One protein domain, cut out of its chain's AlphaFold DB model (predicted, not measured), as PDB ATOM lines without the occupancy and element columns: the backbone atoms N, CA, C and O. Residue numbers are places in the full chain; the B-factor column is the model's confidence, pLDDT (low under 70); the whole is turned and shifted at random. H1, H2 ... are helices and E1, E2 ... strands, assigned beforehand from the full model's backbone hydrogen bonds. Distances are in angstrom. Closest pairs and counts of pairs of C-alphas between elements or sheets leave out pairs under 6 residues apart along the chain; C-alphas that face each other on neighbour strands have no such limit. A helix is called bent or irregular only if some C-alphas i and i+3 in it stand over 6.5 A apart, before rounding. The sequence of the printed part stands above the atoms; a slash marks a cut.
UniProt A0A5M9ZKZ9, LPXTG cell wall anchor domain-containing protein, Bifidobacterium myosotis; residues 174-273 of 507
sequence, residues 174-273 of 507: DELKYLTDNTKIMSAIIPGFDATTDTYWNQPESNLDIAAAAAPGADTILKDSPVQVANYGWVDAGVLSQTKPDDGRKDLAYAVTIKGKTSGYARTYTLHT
ATOM      1  N   ASP A 174     134.371 163.049 134.482       79.00
ATOM      2  CA  ASP A 174     133.484 162.285 133.595       79.00
ATOM      3  C   ASP A 174     133.532 160.768 133.861       79.00
ATOM      4  O   ASP A 174     132.499 160.101 133.808       79.00
ATOM      5  N   GLU A 175     134.706 160.215 134.189       80.62
ATOM      6  CA  GLU A 175     134.872 158.806 134.575       80.62
ATOM      7  C   GLU A 175     134.177 158.515 135.916       80.62
ATOM      8  O   GLU A 175     133.383 157.578 136.010       80.62
ATOM      9  N   LEU A 176     134.396 159.359 136.931       80.00
ATOM     10  CA  LEU A 176     133.769 159.224 138.250       80.00
ATOM     11  C   LEU A 176     132.244 159.392 138.170       80.00
ATOM     12  O   LEU A 176     131.494 158.593 138.741       80.00
ATOM     13  N   LYS A 177     131.775 160.384 137.403       83.12
ATOM     14  CA  LYS A 177     130.348 160.600 137.139       83.12
ATOM     15  C   LYS A 177     129.734 159.413 136.401       83.12
ATOM     16  O   LYS A 177     128.626 159.010 136.738       83.12
ATOM     17  N   TYR A 178     130.443 158.809 135.442       85.88
ATOM     18  CA  TYR A 178     129.960 157.603 134.773       85.88
ATOM     19  C   TYR A 178     129.775 156.446 135.761       85.88
ATOM     20  O   TYR A 178     128.692 155.863 135.790       85.88
ATOM     21  N   LEU A 179     130.785 156.145 136.588       82.50
ATOM     22  CA  LEU A 179     130.717 155.064 137.581       82.50
ATOM     23  C   LEU A 179     129.597 155.289 138.611       82.50
ATOM     24  O   LEU A 179     128.903 154.342 138.975       82.50
ATOM     25  N   THR A 180     129.387 156.539 139.028       82.44
ATOM     26  CA  THR A 180     128.358 156.918 140.014       82.44
ATOM     27  C   THR A 180     126.940 156.870 139.435       82.44
ATOM     28  O   THR A 180     126.039 156.304 140.049       82.44
ATOM     29  N   ASP A 181     126.725 157.412 138.233       85.50
ATOM     30  CA  ASP A 181     125.387 157.494 137.629       85.50
ATOM     31  C   ASP A 181     124.940 156.174 136.971       85.50
ATOM     32  O   ASP A 181     123.743 155.918 136.826       85.50
ATOM     33  N   ASN A 182     125.887 155.326 136.547       85.19
ATOM     34  CA  ASN A 182     125.621 154.123 135.748       85.19
ATOM     35  C   ASN A 182     125.861 152.820 136.523       85.19
ATOM     36  O   ASN A 182     126.165 151.787 135.921       85.19
ATOM     37  N   THR A 183     125.654 152.825 137.844       81.25
ATOM     38  CA  THR A 183     125.764 151.630 138.708       81.25
ATOM     39  C   THR A 183     124.987 150.424 138.179       81.25
ATOM     40  O   THR A 183     125.458 149.300 138.305       81.25
ATOM     41  N   LYS A 184     123.847 150.626 137.501       81.88
ATOM     42  CA  LYS A 184     123.080 149.552 136.833       81.88
ATOM     43  C   LYS A 184     123.795 148.915 135.638       81.88
ATOM     44  O   LYS A 184     123.615 147.725 135.406       81.88
ATOM     45  N   ILE A 185     124.574 149.687 134.878       84.25
ATOM     46  CA  ILE A 185     125.381 149.176 133.758       84.25
ATOM     47  C   ILE A 185     126.587 148.421 134.322       84.25
ATOM     48  O   ILE A 185     126.851 147.293 133.916       84.25
ATOM     49  N   MET A 186     127.256 148.998 135.322       85.12
ATOM     50  CA  MET A 186     128.373 148.350 136.015       85.12
ATOM     51  C   MET A 186     127.935 147.069 136.747       85.12
ATOM     52  O   MET A 186     128.651 146.072 136.708       85.12
ATOM     53  N   SER A 187     126.718 147.041 137.303       86.81
ATOM     54  CA  SER A 187     126.111 145.864 137.950       86.81
ATOM     55  C   SER A 187     125.896 144.673 137.012       86.81
ATOM     56  O   SER A 187     125.736 143.552 137.486       86.81
ATOM     57  N   ALA A 188     125.891 144.888 135.692       85.06
ATOM     58  CA  ALA A 188     125.843 143.807 134.710       85.06
ATOM     59  C   ALA A 188     127.206 143.116 134.507       85.06
ATOM     60  O   ALA A 188     127.255 142.070 133.869       85.06
ATOM     61  N   ILE A 189     128.294 143.699 135.029       86.50
ATOM     62  CA  ILE A 189     129.674 143.194 134.945       86.50
ATOM     63  C   ILE A 189     130.169 142.761 136.337       86.50
ATOM     64  O   ILE A 189     130.821 141.732 136.471       86.50
ATOM     65  N   ILE A 190     129.841 143.542 137.369       88.19
ATOM     66  CA  ILE A 190     130.216 143.348 138.775       88.19
ATOM     67  C   ILE A 190     128.906 143.334 139.584       88.19
ATOM     68  O   ILE A 190     128.381 144.404 139.892       88.19
ATOM     69  N   PRO A 191     128.303 142.172 139.889       83.19
ATOM     70  CA  PRO A 191     127.019 142.128 140.588       83.19
ATOM     71  C   PRO A 191     127.048 142.865 141.930       83.19
ATOM     72  O   PRO A 191     127.941 142.650 142.743       83.19
ATOM     73  N   GLY A 192     126.059 143.735 142.154       77.00
ATOM     74  CA  GLY A 192     125.996 144.581 143.352       77.00
ATOM     75  C   GLY A 192     126.906 145.815 143.322       77.00
ATOM     76  O   GLY A 192     127.117 146.404 144.377       77.00
ATOM     77  N   PHE A 193     127.430 146.206 142.151       83.75
ATOM     78  CA  PHE A 193     128.364 147.324 142.000       83.75
ATOM     79  C   PHE A 193     127.924 148.614 142.709       83.75
ATOM     80  O   PHE A 193     126.862 149.180 142.433       83.75
ATOM     81  N   ASP A 194     128.847 149.134 143.511       75.81
ATOM     82  CA  ASP A 194     128.824 150.443 144.150       75.81
ATOM     83  C   ASP A 194     130.189 151.106 143.906       75.81
ATOM     84  O   ASP A 194     131.232 150.492 144.126       75.81
ATOM     85  N   ALA A 195     130.203 152.356 143.440       67.12
ATOM     86  CA  ALA A 195     131.439 153.081 143.146       67.12
ATOM     87  C   ALA A 195     132.285 153.389 144.402       67.12
ATOM     88  O   ALA A 195     133.482 153.666 144.278       67.12
ATOM     89  N   THR A 196     131.677 153.344 145.593       67.44
ATOM     90  CA  THR A 196     132.320 153.639 146.883       67.44
ATOM     91  C   THR A 196     133.061 152.449 147.494       67.44
ATOM     92  O   THR A 196     133.885 152.650 148.384       67.44
ATOM     93  N   THR A 197     132.826 151.225 147.008       63.34
ATOM     94  CA  THR A 197     133.449 149.996 147.521       63.34
ATOM     95  C   THR A 197     134.252 149.283 146.436       63.34
ATOM     96  O   THR A 197     133.872 149.259 145.271       63.34
ATOM     97  N   ASP A 198     135.386 148.697 146.815       66.50
ATOM     98  CA  ASP A 198     136.249 147.893 145.938       66.50
ATOM     99  C   ASP A 198     136.173 146.386 146.247       66.50
ATOM    100  O   ASP A 198     136.651 145.561 145.473       66.50
ATOM    101  N   THR A 199     135.548 146.003 147.362       72.44
ATOM    102  CA  THR A 199     135.534 144.618 147.833       72.44
ATOM    103  C   THR A 199     134.163 144.238 148.385       72.44
ATOM    104  O   THR A 199     133.701 144.794 149.384       72.44
ATOM    105  N   TYR A 200     133.524 143.256 147.751       71.31
ATOM    106  CA  TYR A 200     132.197 142.748 148.091       71.31
ATOM    107  C   TYR A 200     132.332 141.378 148.750       71.31
ATOM    108  O   TYR A 200     132.678 140.395 148.100       71.31
ATOM    109  N   TRP A 201     132.042 141.309 150.045       75.38
ATOM    110  CA  TRP A 201     132.108 140.080 150.841       75.38
ATOM    111  C   TRP A 201     130.749 139.376 150.911       75.38
ATOM    112  O   TRP A 201     129.722 139.975 150.573       75.38
ATOM    113  N   ASN A 202     130.740 138.123 151.379       74.81
ATOM    114  CA  ASN A 202     129.541 137.289 151.538       74.81
ATOM    115  C   ASN A 202     128.699 137.163 150.251       74.81
ATOM    116  O   ASN A 202     127.468 137.098 150.303       74.81
ATOM    117  N   GLN A 203     129.337 137.189 149.080       79.31
ATOM    118  CA  GLN A 203     128.636 137.060 147.808       79.31
ATOM    119  C   GLN A 203     128.245 135.596 147.571       79.31
ATOM    120  O   GLN A 203     129.074 134.708 147.755       79.31
ATOM    121  N   PRO A 204     127.013 135.297 147.125       81.25
ATOM    122  CA  PRO A 204     126.705 133.951 146.665       81.25
ATOM    123  C   PRO A 204     127.592 133.626 145.457       81.25
ATOM    124  O   PRO A 204     127.829 134.485 144.608       81.25
ATOM    125  N   GLU A 205     128.043 132.378 145.344       82.38
ATOM    126  CA  GLU A 205     128.919 131.914 144.256       82.38
ATOM    127  C   GLU A 205     128.356 132.246 142.858       82.38
ATOM    128  O   GLU A 205     129.098 132.613 141.948       82.38
ATOM    129  N   SER A 206     127.025 132.263 142.720       85.88
ATOM    130  CA  SER A 206     126.327 132.699 141.507       85.88
ATOM    131  C   SER A 206     126.662 134.128 141.062       85.88
ATOM    132  O   SER A 206     126.624 134.407 139.869       85.88
ATOM    133  N   ASN A 207     126.989 135.044 141.980       83.25
ATOM    134  CA  ASN A 207     127.411 136.404 141.628       83.25
ATOM    135  C   ASN A 207     128.823 136.408 141.026       83.25
ATOM    136  O   ASN A 207     129.082 137.161 140.088       83.25
ATOM    137  N   LEU A 208     129.719 135.543 141.510       88.31
ATOM    138  CA  LEU A 208     131.047 135.372 140.920       88.31
ATOM    139  C   LEU A 208     130.938 134.719 139.538       88.31
ATOM    140  O   LEU A 208     131.580 135.181 138.603       88.31
ATOM    141  N   ASP A 209     130.064 133.721 139.374       84.50
ATOM    142  CA  ASP A 209     129.809 133.095 138.071       84.50
ATOM    143  C   ASP A 209     129.191 134.080 137.056       84.50
ATOM    144  O   ASP A 209     129.558 134.069 135.879       84.50
ATOM    145  N   ILE A 210     128.303 134.985 137.497       87.44
ATOM    146  CA  ILE A 210     127.780 136.079 136.658       87.44
ATOM    147  C   ILE A 210     128.905 137.043 136.258       87.44
ATOM    148  O   ILE A 210     129.015 137.376 135.078       87.44
ATOM    149  N   ALA A 211     129.762 137.459 137.198       85.25
ATOM    150  CA  ALA A 211     130.906 138.323 136.899       85.25
ATOM    151  C   ALA A 211     131.885 137.653 135.917       85.25
ATOM    152  O   ALA A 211     132.319 138.279 134.949       85.25
ATOM    153  N   ALA A 212     132.158 136.358 136.105       84.81
ATOM    154  CA  ALA A 212     133.017 135.558 135.238       84.81
ATOM    155  C   ALA A 212     132.451 135.372 133.823       84.81
ATOM    156  O   ALA A 212     133.210 135.353 132.855       84.81
ATOM    157  N   ALA A 213     131.127 135.283 133.679       89.00
ATOM    158  CA  ALA A 213     130.469 135.251 132.376       89.00
ATOM    159  C   ALA A 213     130.424 136.633 131.690       89.00
ATOM    160  O   ALA A 213     130.478 136.710 130.461       89.00
ATOM    161  N   ALA A 214     130.315 137.720 132.461       87.75
ATOM    162  CA  ALA A 214     130.116 139.069 131.937       87.75
ATOM    163  C   ALA A 214     131.417 139.822 131.612       87.75
ATOM    164  O   ALA A 214     131.490 140.490 130.577       87.75
ATOM    165  N   ALA A 215     132.451 139.712 132.455       84.94
ATOM    166  CA  ALA A 215     133.705 140.454 132.299       84.94
ATOM    167  C   ALA A 215     134.407 140.243 130.935       84.94
ATOM    168  O   ALA A 215     134.818 141.244 130.343       84.94
ATOM    169  N   PRO A 216     134.455 139.027 130.343       85.94
ATOM    170  CA  PRO A 216     135.014 138.826 129.001       85.94
ATOM    171  C   PRO A 216     134.261 139.548 127.874       85.94
ATOM    172  O   PRO A 216     134.837 139.819 126.823       85.94
ATOM    173  N   GLY A 217     132.971 139.850 128.068       85.44
ATOM    174  CA  GLY A 217     132.131 140.573 127.107       85.44
ATOM    175  C   GLY A 217     132.019 142.079 127.372       85.44
ATOM    176  O   GLY A 217     131.372 142.788 126.592       85.44
ATOM    177  N   ALA A 218     132.629 142.578 128.452       87.19
ATOM    178  CA  ALA A 218     132.389 143.915 128.987       87.19
ATOM    179  C   ALA A 218     132.731 145.056 128.018       87.19
ATOM    180  O   ALA A 218     132.057 146.084 128.047       87.19
ATOM    181  N   ASP A 219     133.681 144.874 127.099       78.50
ATOM    182  CA  ASP A 219     134.009 145.873 126.066       78.50
ATOM    183  C   ASP A 219     132.828 146.189 125.131       78.50
ATOM    184  O   ASP A 219     132.741 147.287 124.583       78.50
ATOM    185  N   THR A 220     131.874 145.263 124.978       85.69
ATOM    186  CA  THR A 220     130.630 145.523 124.232       85.69
ATOM    187  C   THR A 220     129.668 146.402 125.037       85.69
ATOM    188  O   THR A 220     128.951 147.218 124.461       85.69
ATOM    189  N   ILE A 221     129.672 146.262 126.367       86.06
ATOM    190  CA  ILE A 221     128.824 147.009 127.309       86.06
ATOM    191  C   ILE A 221     129.397 148.420 127.547       86.06
ATOM    192  O   ILE A 221     128.651 149.395 127.604       86.06
ATOM    193  N   LEU A 222     130.726 148.538 127.637       88.38
ATOM    194  CA  LEU A 222     131.472 149.765 127.957       88.38
ATOM    195  C   LEU A 222     132.085 150.456 126.725       88.38
ATOM    196  O   LEU A 222     132.951 151.328 126.859       88.38
ATOM    197  N   LYS A 223     131.651 150.092 125.515       84.88
ATOM    198  CA  LYS A 223     132.224 150.587 124.254       84.88
ATOM    199  C   LYS A 223     132.348 152.116 124.222       84.88
ATOM    200  O   LYS A 223     133.446 152.643 124.047       84.88
ATOM    201  N   ASP A 224     131.234 152.796 124.485       87.75
ATOM    202  CA  ASP A 224     131.109 154.258 124.455       87.75
ATOM    203  C   ASP A 224     131.241 154.894 125.863       87.75
ATOM    204  O   ASP A 224     130.932 156.066 126.063       87.75
ATOM    205  N   SER A 225     131.699 154.121 126.858       90.62
ATOM    206  CA  SER A 225     131.983 154.585 128.226       90.62
ATOM    207  C   SER A 225     133.340 155.306 128.311       90.62
ATOM    208  O   SER A 225     134.253 154.949 127.562       90.62
ATOM    209  N   PRO A 226     133.547 156.257 129.243       87.06
ATOM    210  CA  PRO A 226     134.880 156.771 129.571       87.06
ATOM    211  C   PRO A 226     135.762 155.761 130.337       87.06
ATOM    212  O   PRO A 226     136.957 156.000 130.486       87.06
ATOM    213  N   VAL A 227     135.221 154.619 130.783       86.69
ATOM    214  CA  VAL A 227     135.984 153.516 131.399       86.69
ATOM    215  C   VAL A 227     135.975 152.248 130.529       86.69
ATOM    216  O   VAL A 227     135.211 152.131 129.571       86.69
ATOM    217  N   GLN A 228     136.846 151.293 130.848       84.94
ATOM    218  CA  GLN A 228     136.921 149.955 130.246       84.94
ATOM    219  C   GLN A 228     137.315 148.907 131.294       84.94
ATOM    220  O   GLN A 228     137.862 149.263 132.338       84.94
ATOM    221  N   VAL A 229     137.108 147.621 131.007       82.44
ATOM    222  CA  VAL A 229     137.741 146.550 131.792       82.44
ATOM    223  C   VAL A 229     139.192 146.403 131.324       82.44
ATOM    224  O   VAL A 229     139.472 146.379 130.128       82.44
ATOM    225  N   ALA A 230     140.138 146.362 132.259       73.69
ATOM    226  CA  ALA A 230     141.566 146.214 131.975       73.69
ATOM    227  C   ALA A 230     142.098 144.809 132.278       73.69
ATOM    228  O   ALA A 230     143.033 144.360 131.621       73.69
ATOM    229  N   ASN A 231     141.525 144.132 133.273       73.75
ATOM    230  CA  ASN A 231     141.859 142.758 133.634       73.75
ATOM    231  C   ASN A 231     140.692 142.127 134.407       73.75
ATOM    232  O   ASN A 231     139.886 142.850 134.994       73.75
ATOM    233  N   TYR A 232     140.601 140.803 134.419       81.69
ATOM    234  CA  TYR A 232     139.621 140.057 135.206       81.69
ATOM    235  C   TYR A 232     140.096 138.622 135.444       81.69
ATOM    236  O   TYR A 232     140.889 138.092 134.664       81.69
ATOM    237  N   GLY A 233     139.596 137.974 136.493       68.81
ATOM    238  CA  GLY A 233     139.860 136.560 136.745       68.81
ATOM    239  C   GLY A 233     139.510 136.110 138.158       68.81
ATOM    240  O   GLY A 233     139.288 136.920 139.058       68.81
ATOM    241  N   TRP A 234     139.501 134.796 138.349       75.75
ATOM    242  CA  TRP A 234     139.440 134.166 139.663       75.75
ATOM    243  C   TRP A 234     140.732 134.439 140.427       75.75
ATOM    244  O   TRP A 234     141.817 134.334 139.854       75.75
ATOM    245  N   VAL A 235     140.631 134.775 141.708       65.50
ATOM    246  CA  VAL A 235     141.794 135.028 142.562       65.50
ATOM    247  C   VAL A 235     142.235 133.712 143.198       65.50
ATOM    248  O   VAL A 235     141.543 133.152 144.044       65.50
ATOM    249  N   ASP A 236     143.412 133.233 142.809       59.47
ATOM    250  CA  ASP A 236     144.053 132.042 143.359       59.47
ATOM    251  C   ASP A 236     145.434 132.415 143.917       59.47
ATOM    252  O   ASP A 236     146.297 132.891 143.182       59.47
ATOM    253  N   ALA A 237     145.635 132.263 145.231       52.31
ATOM    254  CA  ALA A 237     146.891 132.576 145.927       52.31
ATOM    255  C   ALA A 237     147.453 133.993 145.638       52.31
ATOM    256  O   ALA A 237     148.666 134.211 145.628       52.31
ATOM    257  N   GLY A 238     146.566 134.969 145.396       48.69
ATOM    258  CA  GLY A 238     146.926 136.347 145.034       48.69
ATOM    259  C   GLY A 238     147.286 136.555 143.554       48.69
ATOM    260  O   GLY A 238     147.836 137.597 143.201       48.69
ATOM    261  N   VAL A 239     146.993 135.585 142.686       48.66
ATOM    262  CA  VAL A 239     147.186 135.630 141.229       48.66
ATOM    263  C   VAL A 239     145.827 135.526 140.529       48.66
ATOM    264  O   VAL A 239     144.919 134.869 141.029       48.66
ATOM    265  N   LEU A 240     145.674 136.171 139.369       55.56
ATOM    266  CA  LEU A 240     144.455 136.076 138.560       55.56
ATOM    267  C   LEU A 240     144.521 134.897 137.579       55.56
ATOM    268  O   LEU A 240     145.438 134.807 136.761       55.56
ATOM    269  N   SER A 241     143.513 134.030 137.641       69.19
ATOM    270  CA  SER A 241     143.308 132.856 136.790       69.19
ATOM    271  C   SER A 241     142.052 133.022 135.928       69.19
ATOM    272  O   SER A 241     141.018 133.500 136.390       69.19
ATOM    273  N   GLN A 242     142.106 132.579 134.668       75.00
ATOM    274  CA  GLN A 242     140.914 132.500 133.804       75.00
ATOM    275  C   GLN A 242     140.056 131.255 134.091       75.00
ATOM    276  O   GLN A 242     138.887 131.196 133.718       75.00
ATOM    277  N   THR A 243     140.626 130.267 134.776       75.81
ATOM    278  CA  THR A 243     139.957 129.047 135.243       75.81
ATOM    279  C   THR A 243     139.496 129.207 136.685       75.81
ATOM    280  O   THR A 243     140.257 129.695 137.524       75.81
ATOM    281  N   LYS A 244     138.267 128.765 136.969       78.25
ATOM    282  CA  LYS A 244     137.726 128.671 138.328       78.25
ATOM    283  C   LYS A 244     138.557 127.665 139.144       78.25
ATOM    284  O   LYS A 244     138.910 126.626 138.586       78.25
ATOM    285  N   PRO A 245     138.900 127.948 140.413       68.25
ATOM    286  CA  PRO A 245     139.540 126.968 141.284       68.25
ATOM    287  C   PRO A 245     138.599 125.785 141.551       68.25
ATOM    288  O   PRO A 245     137.508 125.966 142.087       68.25
ATOM    289  N   ASP A 246     139.037 124.575 141.197       63.06
ATOM    290  CA  ASP A 246     138.295 123.318 141.415       63.06
ATOM    291  C   ASP A 246     138.624 122.658 142.777       63.06
ATOM    292  O   ASP A 246     138.264 121.509 143.035       63.06
ATOM    293  N   ASP A 247     139.339 123.358 143.663       52.94
ATOM    294  CA  ASP A 247     139.995 122.791 144.851       52.94
ATOM    295  C   ASP A 247     139.173 122.861 146.150       52.94
ATOM    296  O   ASP A 247     139.688 122.608 147.239       52.94
ATOM    297  N   GLY A 248     137.878 123.173 146.050       52.78
ATOM    298  CA  GLY A 248     136.942 123.110 147.176       52.78
ATOM    299  C   GLY A 248     137.148 124.176 148.259       52.78
ATOM    300  O   GLY A 248     136.611 124.028 149.361       52.78
ATOM    301  N   ARG A 249     137.899 125.252 147.978       53.81
ATOM    302  CA  ARG A 249     138.025 126.402 148.891       53.81
ATOM    303  C   ARG A 249     136.659 127.005 149.224       53.81
ATOM    304  O   ARG A 249     135.810 127.179 148.358       53.81
ATOM    305  N   LYS A 250     136.482 127.376 150.497       55.41
ATOM    306  CA  LYS A 250     135.256 128.014 151.017       55.41
ATOM    307  C   LYS A 250     135.168 129.516 150.686       55.41
ATOM    308  O   LYS A 250     134.065 130.053 150.619       55.41
ATOM    309  N   ASP A 251     136.308 130.174 150.459       64.19
ATOM    310  CA  ASP A 251     136.380 131.522 149.881       64.19
ATOM    311  C   ASP A 251     136.889 131.427 148.437       64.19
ATOM    312  O   ASP A 251     138.086 131.267 148.187       64.19
ATOM    313  N   LEU A 252     135.950 131.467 147.494       75.25
ATOM    314  CA  LEU A 252     136.221 131.764 146.097       75.25
ATOM    315  C   LEU A 252     136.175 133.278 145.928       75.25
ATOM    316  O   LEU A 252     135.275 133.934 146.453       75.25
ATOM    317  N   ALA A 253     137.091 133.817 145.131       77.56
ATOM    318  CA  ALA A 253     137.101 135.231 144.806       77.56
ATOM    319  C   ALA A 253     137.226 135.463 143.298       77.56
ATOM    320  O   ALA A 253     137.939 134.738 142.602       77.56
ATOM    321  N   TYR A 254     136.533 136.483 142.795       78.38
ATOM    322  CA  TYR A 254     136.599 136.919 141.402       78.38
ATOM    323  C   TYR A 254     136.816 138.429 141.336       78.38
ATOM    324  O   TYR A 254     136.057 139.198 141.925       78.38
ATOM    325  N   ALA A 255     137.852 138.849 140.615       75.44
ATOM    326  CA  ALA A 255     138.249 140.241 140.492       75.44
ATOM    327  C   ALA A 255     137.991 140.780 139.080       75.44
ATOM    328  O   ALA A 255     138.243 140.099 138.085       75.44
ATOM    329  N   VAL A 256     137.548 142.035 139.000       78.31
ATOM    330  CA  VAL A 256     137.386 142.807 137.761       78.31
ATOM    331  C   VAL A 256     138.052 144.167 137.944       78.31
ATOM    332  O   VAL A 256     137.657 144.962 138.793       78.31
ATOM    333  N   THR A 257     139.060 144.464 137.134       80.69
ATOM    334  CA  THR A 257     139.762 145.749 137.148       80.69
ATOM    335  C   THR A 257     139.154 146.692 136.121       80.69
ATOM    336  O   THR A 257     139.246 146.449 134.918       80.69
ATOM    337  N   ILE A 258     138.572 147.794 136.589       78.75
ATOM    338  CA  ILE A 258     138.080 148.894 135.753       78.75
ATOM    339  C   ILE A 258     139.189 149.931 135.600       78.75
ATOM    340  O   ILE A 258     139.886 150.232 136.564       78.75
ATOM    341  N   LYS A 259     139.355 150.477 134.396       80.12
ATOM    342  CA  LYS A 259     140.354 151.495 134.068       80.12
ATOM    343  C   LYS A 259     139.720 152.688 133.360       80.12
ATOM    344  O   LYS A 259     138.936 152.506 132.427       80.12
ATOM    345  N   GLY A 260     140.105 153.896 133.761       76.62
ATOM    346  CA  GLY A 260     139.772 155.133 133.062       76.62
ATOM    347  C   GLY A 260     140.523 155.239 131.735       76.62
ATOM    348  O   GLY A 260     141.743 155.051 131.689       76.62
ATOM    349  N   LYS A 261     139.808 155.519 130.640       80.44
ATOM    350  CA  LYS A 261     140.410 155.685 129.305       80.44
ATOM    351  C   LYS A 261     141.244 156.967 129.211       80.44
ATOM    352  O   LYS A 261     142.172 157.010 128.407       80.44
ATOM    353  N   THR A 262     140.940 157.976 130.031       71.19
ATOM    354  CA  THR A 262     141.593 159.293 130.022       71.19
ATOM    355  C   THR A 262     142.598 159.435 131.160       71.19
ATOM    356  O   THR A 262     143.741 159.811 130.912       71.19
ATOM    357  N   SER A 263     142.205 159.111 132.397       67.06
ATOM    358  CA  SER A 263     143.117 159.142 133.558       67.06
ATOM    359  C   SER A 263     144.197 158.061 133.481       67.06
ATOM    360  O   SER A 263     145.300 158.235 133.994       67.06
ATOM    361  N   GLY A 264     143.883 156.914 132.870       63.91
ATOM    362  CA  GLY A 264     144.724 155.721 132.922       63.91
ATOM    363  C   GLY A 264     144.740 155.027 134.290       63.91
ATOM    364  O   GLY A 264     145.330 153.950 134.393       63.91
ATOM    365  N   TYR A 265     144.080 155.601 135.302       69.00
ATOM    366  CA  TYR A 265     143.904 155.016 136.627       69.00
ATOM    367  C   TYR A 265     143.075 153.736 136.550       69.00
ATOM    368  O   TYR A 265     142.175 153.625 135.714       69.00
ATOM    369  N   ALA A 266     143.377 152.772 137.417       64.88
ATOM    370  CA  ALA A 266     142.694 151.491 137.462       64.88
ATOM    371  C   ALA A 266     142.342 151.096 138.900       64.88
ATOM    372  O   ALA A 266     143.185 151.175 139.791       64.88
ATOM    373  N   ARG A 267     141.109 150.625 139.104       66.12
ATOM    374  CA  ARG A 267     140.599 150.107 140.378       66.12
ATOM    375  C   ARG A 267     140.119 148.673 140.195       66.12
ATOM    376  O   ARG A 267     139.358 148.386 139.271       66.12
ATOM    377  N   THR A 268     140.562 147.784 141.075       74.69
ATOM    378  CA  THR A 268     140.141 146.379 141.091       74.69
ATOM    379  C   THR A 268     138.972 146.202 142.042       74.69
ATOM    380  O   THR A 268     139.072 146.576 143.203       74.69
ATOM    381  N   TYR A 269     137.887 145.630 141.532       74.38
ATOM    382  CA  TYR A 269     136.687 145.283 142.276       74.38
ATOM    383  C   TYR A 269     136.668 143.772 142.495       74.38
ATOM    384  O   TYR A 269     136.712 143.029 141.513       74.38
ATOM    385  N   THR A 270     136.608 143.306 143.742       78.69
ATOM    386  CA  THR A 270     136.715 141.873 144.070       78.69
ATOM    387  C   THR A 270     135.467 141.377 144.786       78.69
ATOM    388  O   THR A 270     135.079 141.928 145.813       78.69
ATOM    389  N   LEU A 271     134.832 140.333 144.255       79.06
ATOM    390  CA  LEU A 271     133.744 139.611 144.912       79.06
ATOM    391  C   LEU A 271     134.323 138.388 145.623       79.06
ATOM    392  O   LEU A 271     135.032 137.618 144.983       79.06
ATOM    393  N   HIS A 272     133.978 138.188 146.893       80.81
ATOM    394  CA  HIS A 272     134.364 137.046 147.725       80.81
ATOM    395  C   HIS A 272     133.126 136.273 148.184       80.81
ATOM    396  O   HIS A 272     132.148 136.889 148.621       80.81
ATOM    397  N   THR A 273     133.176 134.938 148.147       71.44
ATOM    398  CA  THR A 273     132.157 134.099 148.804       71.44
ATOM    399  C   THR A 273     132.370 134.012 150.308       71.44
ATOM    400  O   THR A 273     131.413 133.805 151.052       71.44
TER     401      THR A 273
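This is residues 174 to 273 of the 507 residues of the protein "LPXTG cell wall anchor domain-containing protein" of Bifidobacterium myosotis (UniProt A0A5M9ZKZ9). A strongly twisted sheet of four strands has the kinked helix H3 packed over one face, while H1 sits at one end of the long axis and only grazes the sheet. The long link of residues 187 to 204 ties in along edge strand E4, where residues 199 to 200 pair in parallel with 270 to 271. The printed part has 100 residues, ordered H1 H2 H3 E1 E2 E3 E4, class mixed; the antiparallel sheet runs E2 E1 E3 E4. It is compact, with a radius of gyration of the C-alphas of 13.0 A, and only just a rod, spanning 41 by 21 by 20 A.

H1, residues 174 to 181, begins at C-alpha 174 (133.484, 162.285, 133.595). H2 is residues 183 to 186. H3, residues 205 to 221, measures 22.7 A; it is irregular, with C-alphas 216 and 219 7.7 A apart. E1 is residues 227 to 236, 25.9 A; E2, 239 to 241; E3, 253 to 260, 23.3 A; E4, 266 to 272, 19.6 A, ending at C-alpha 272 (134.364, 137.046, 147.725).

E1 and E3 are antiparallel at 159 degrees, with N 230 and O 257 2.8 A apart. Hairpin E3 and E4 has N 256 and O 269 at 2.8 A; hairpin E1 and E2 has N 234 and O 241 at 2.8 A. H3's height over the sheet is 9.0 A; its closest C-alphas to E3 are Leu 208 and Tyr 254, 5.8 A. H2 is close to H3 but not clearly touching: C-alphas 185 and 221, 7.6 A. Every O i to N i+4 pair is within hydrogen-bond range in H1, 8 of 13 in H3; H2 is too short for one.

The farthest C-alphas, Asp 174 and Gly 248, are 41.6 A apart. The printed part has no cut; links H2 to H3 and E2 to E3 are long. Mean pLDDT of the printed part is 76.6, with 24 residues under 70, among them 235 to 241.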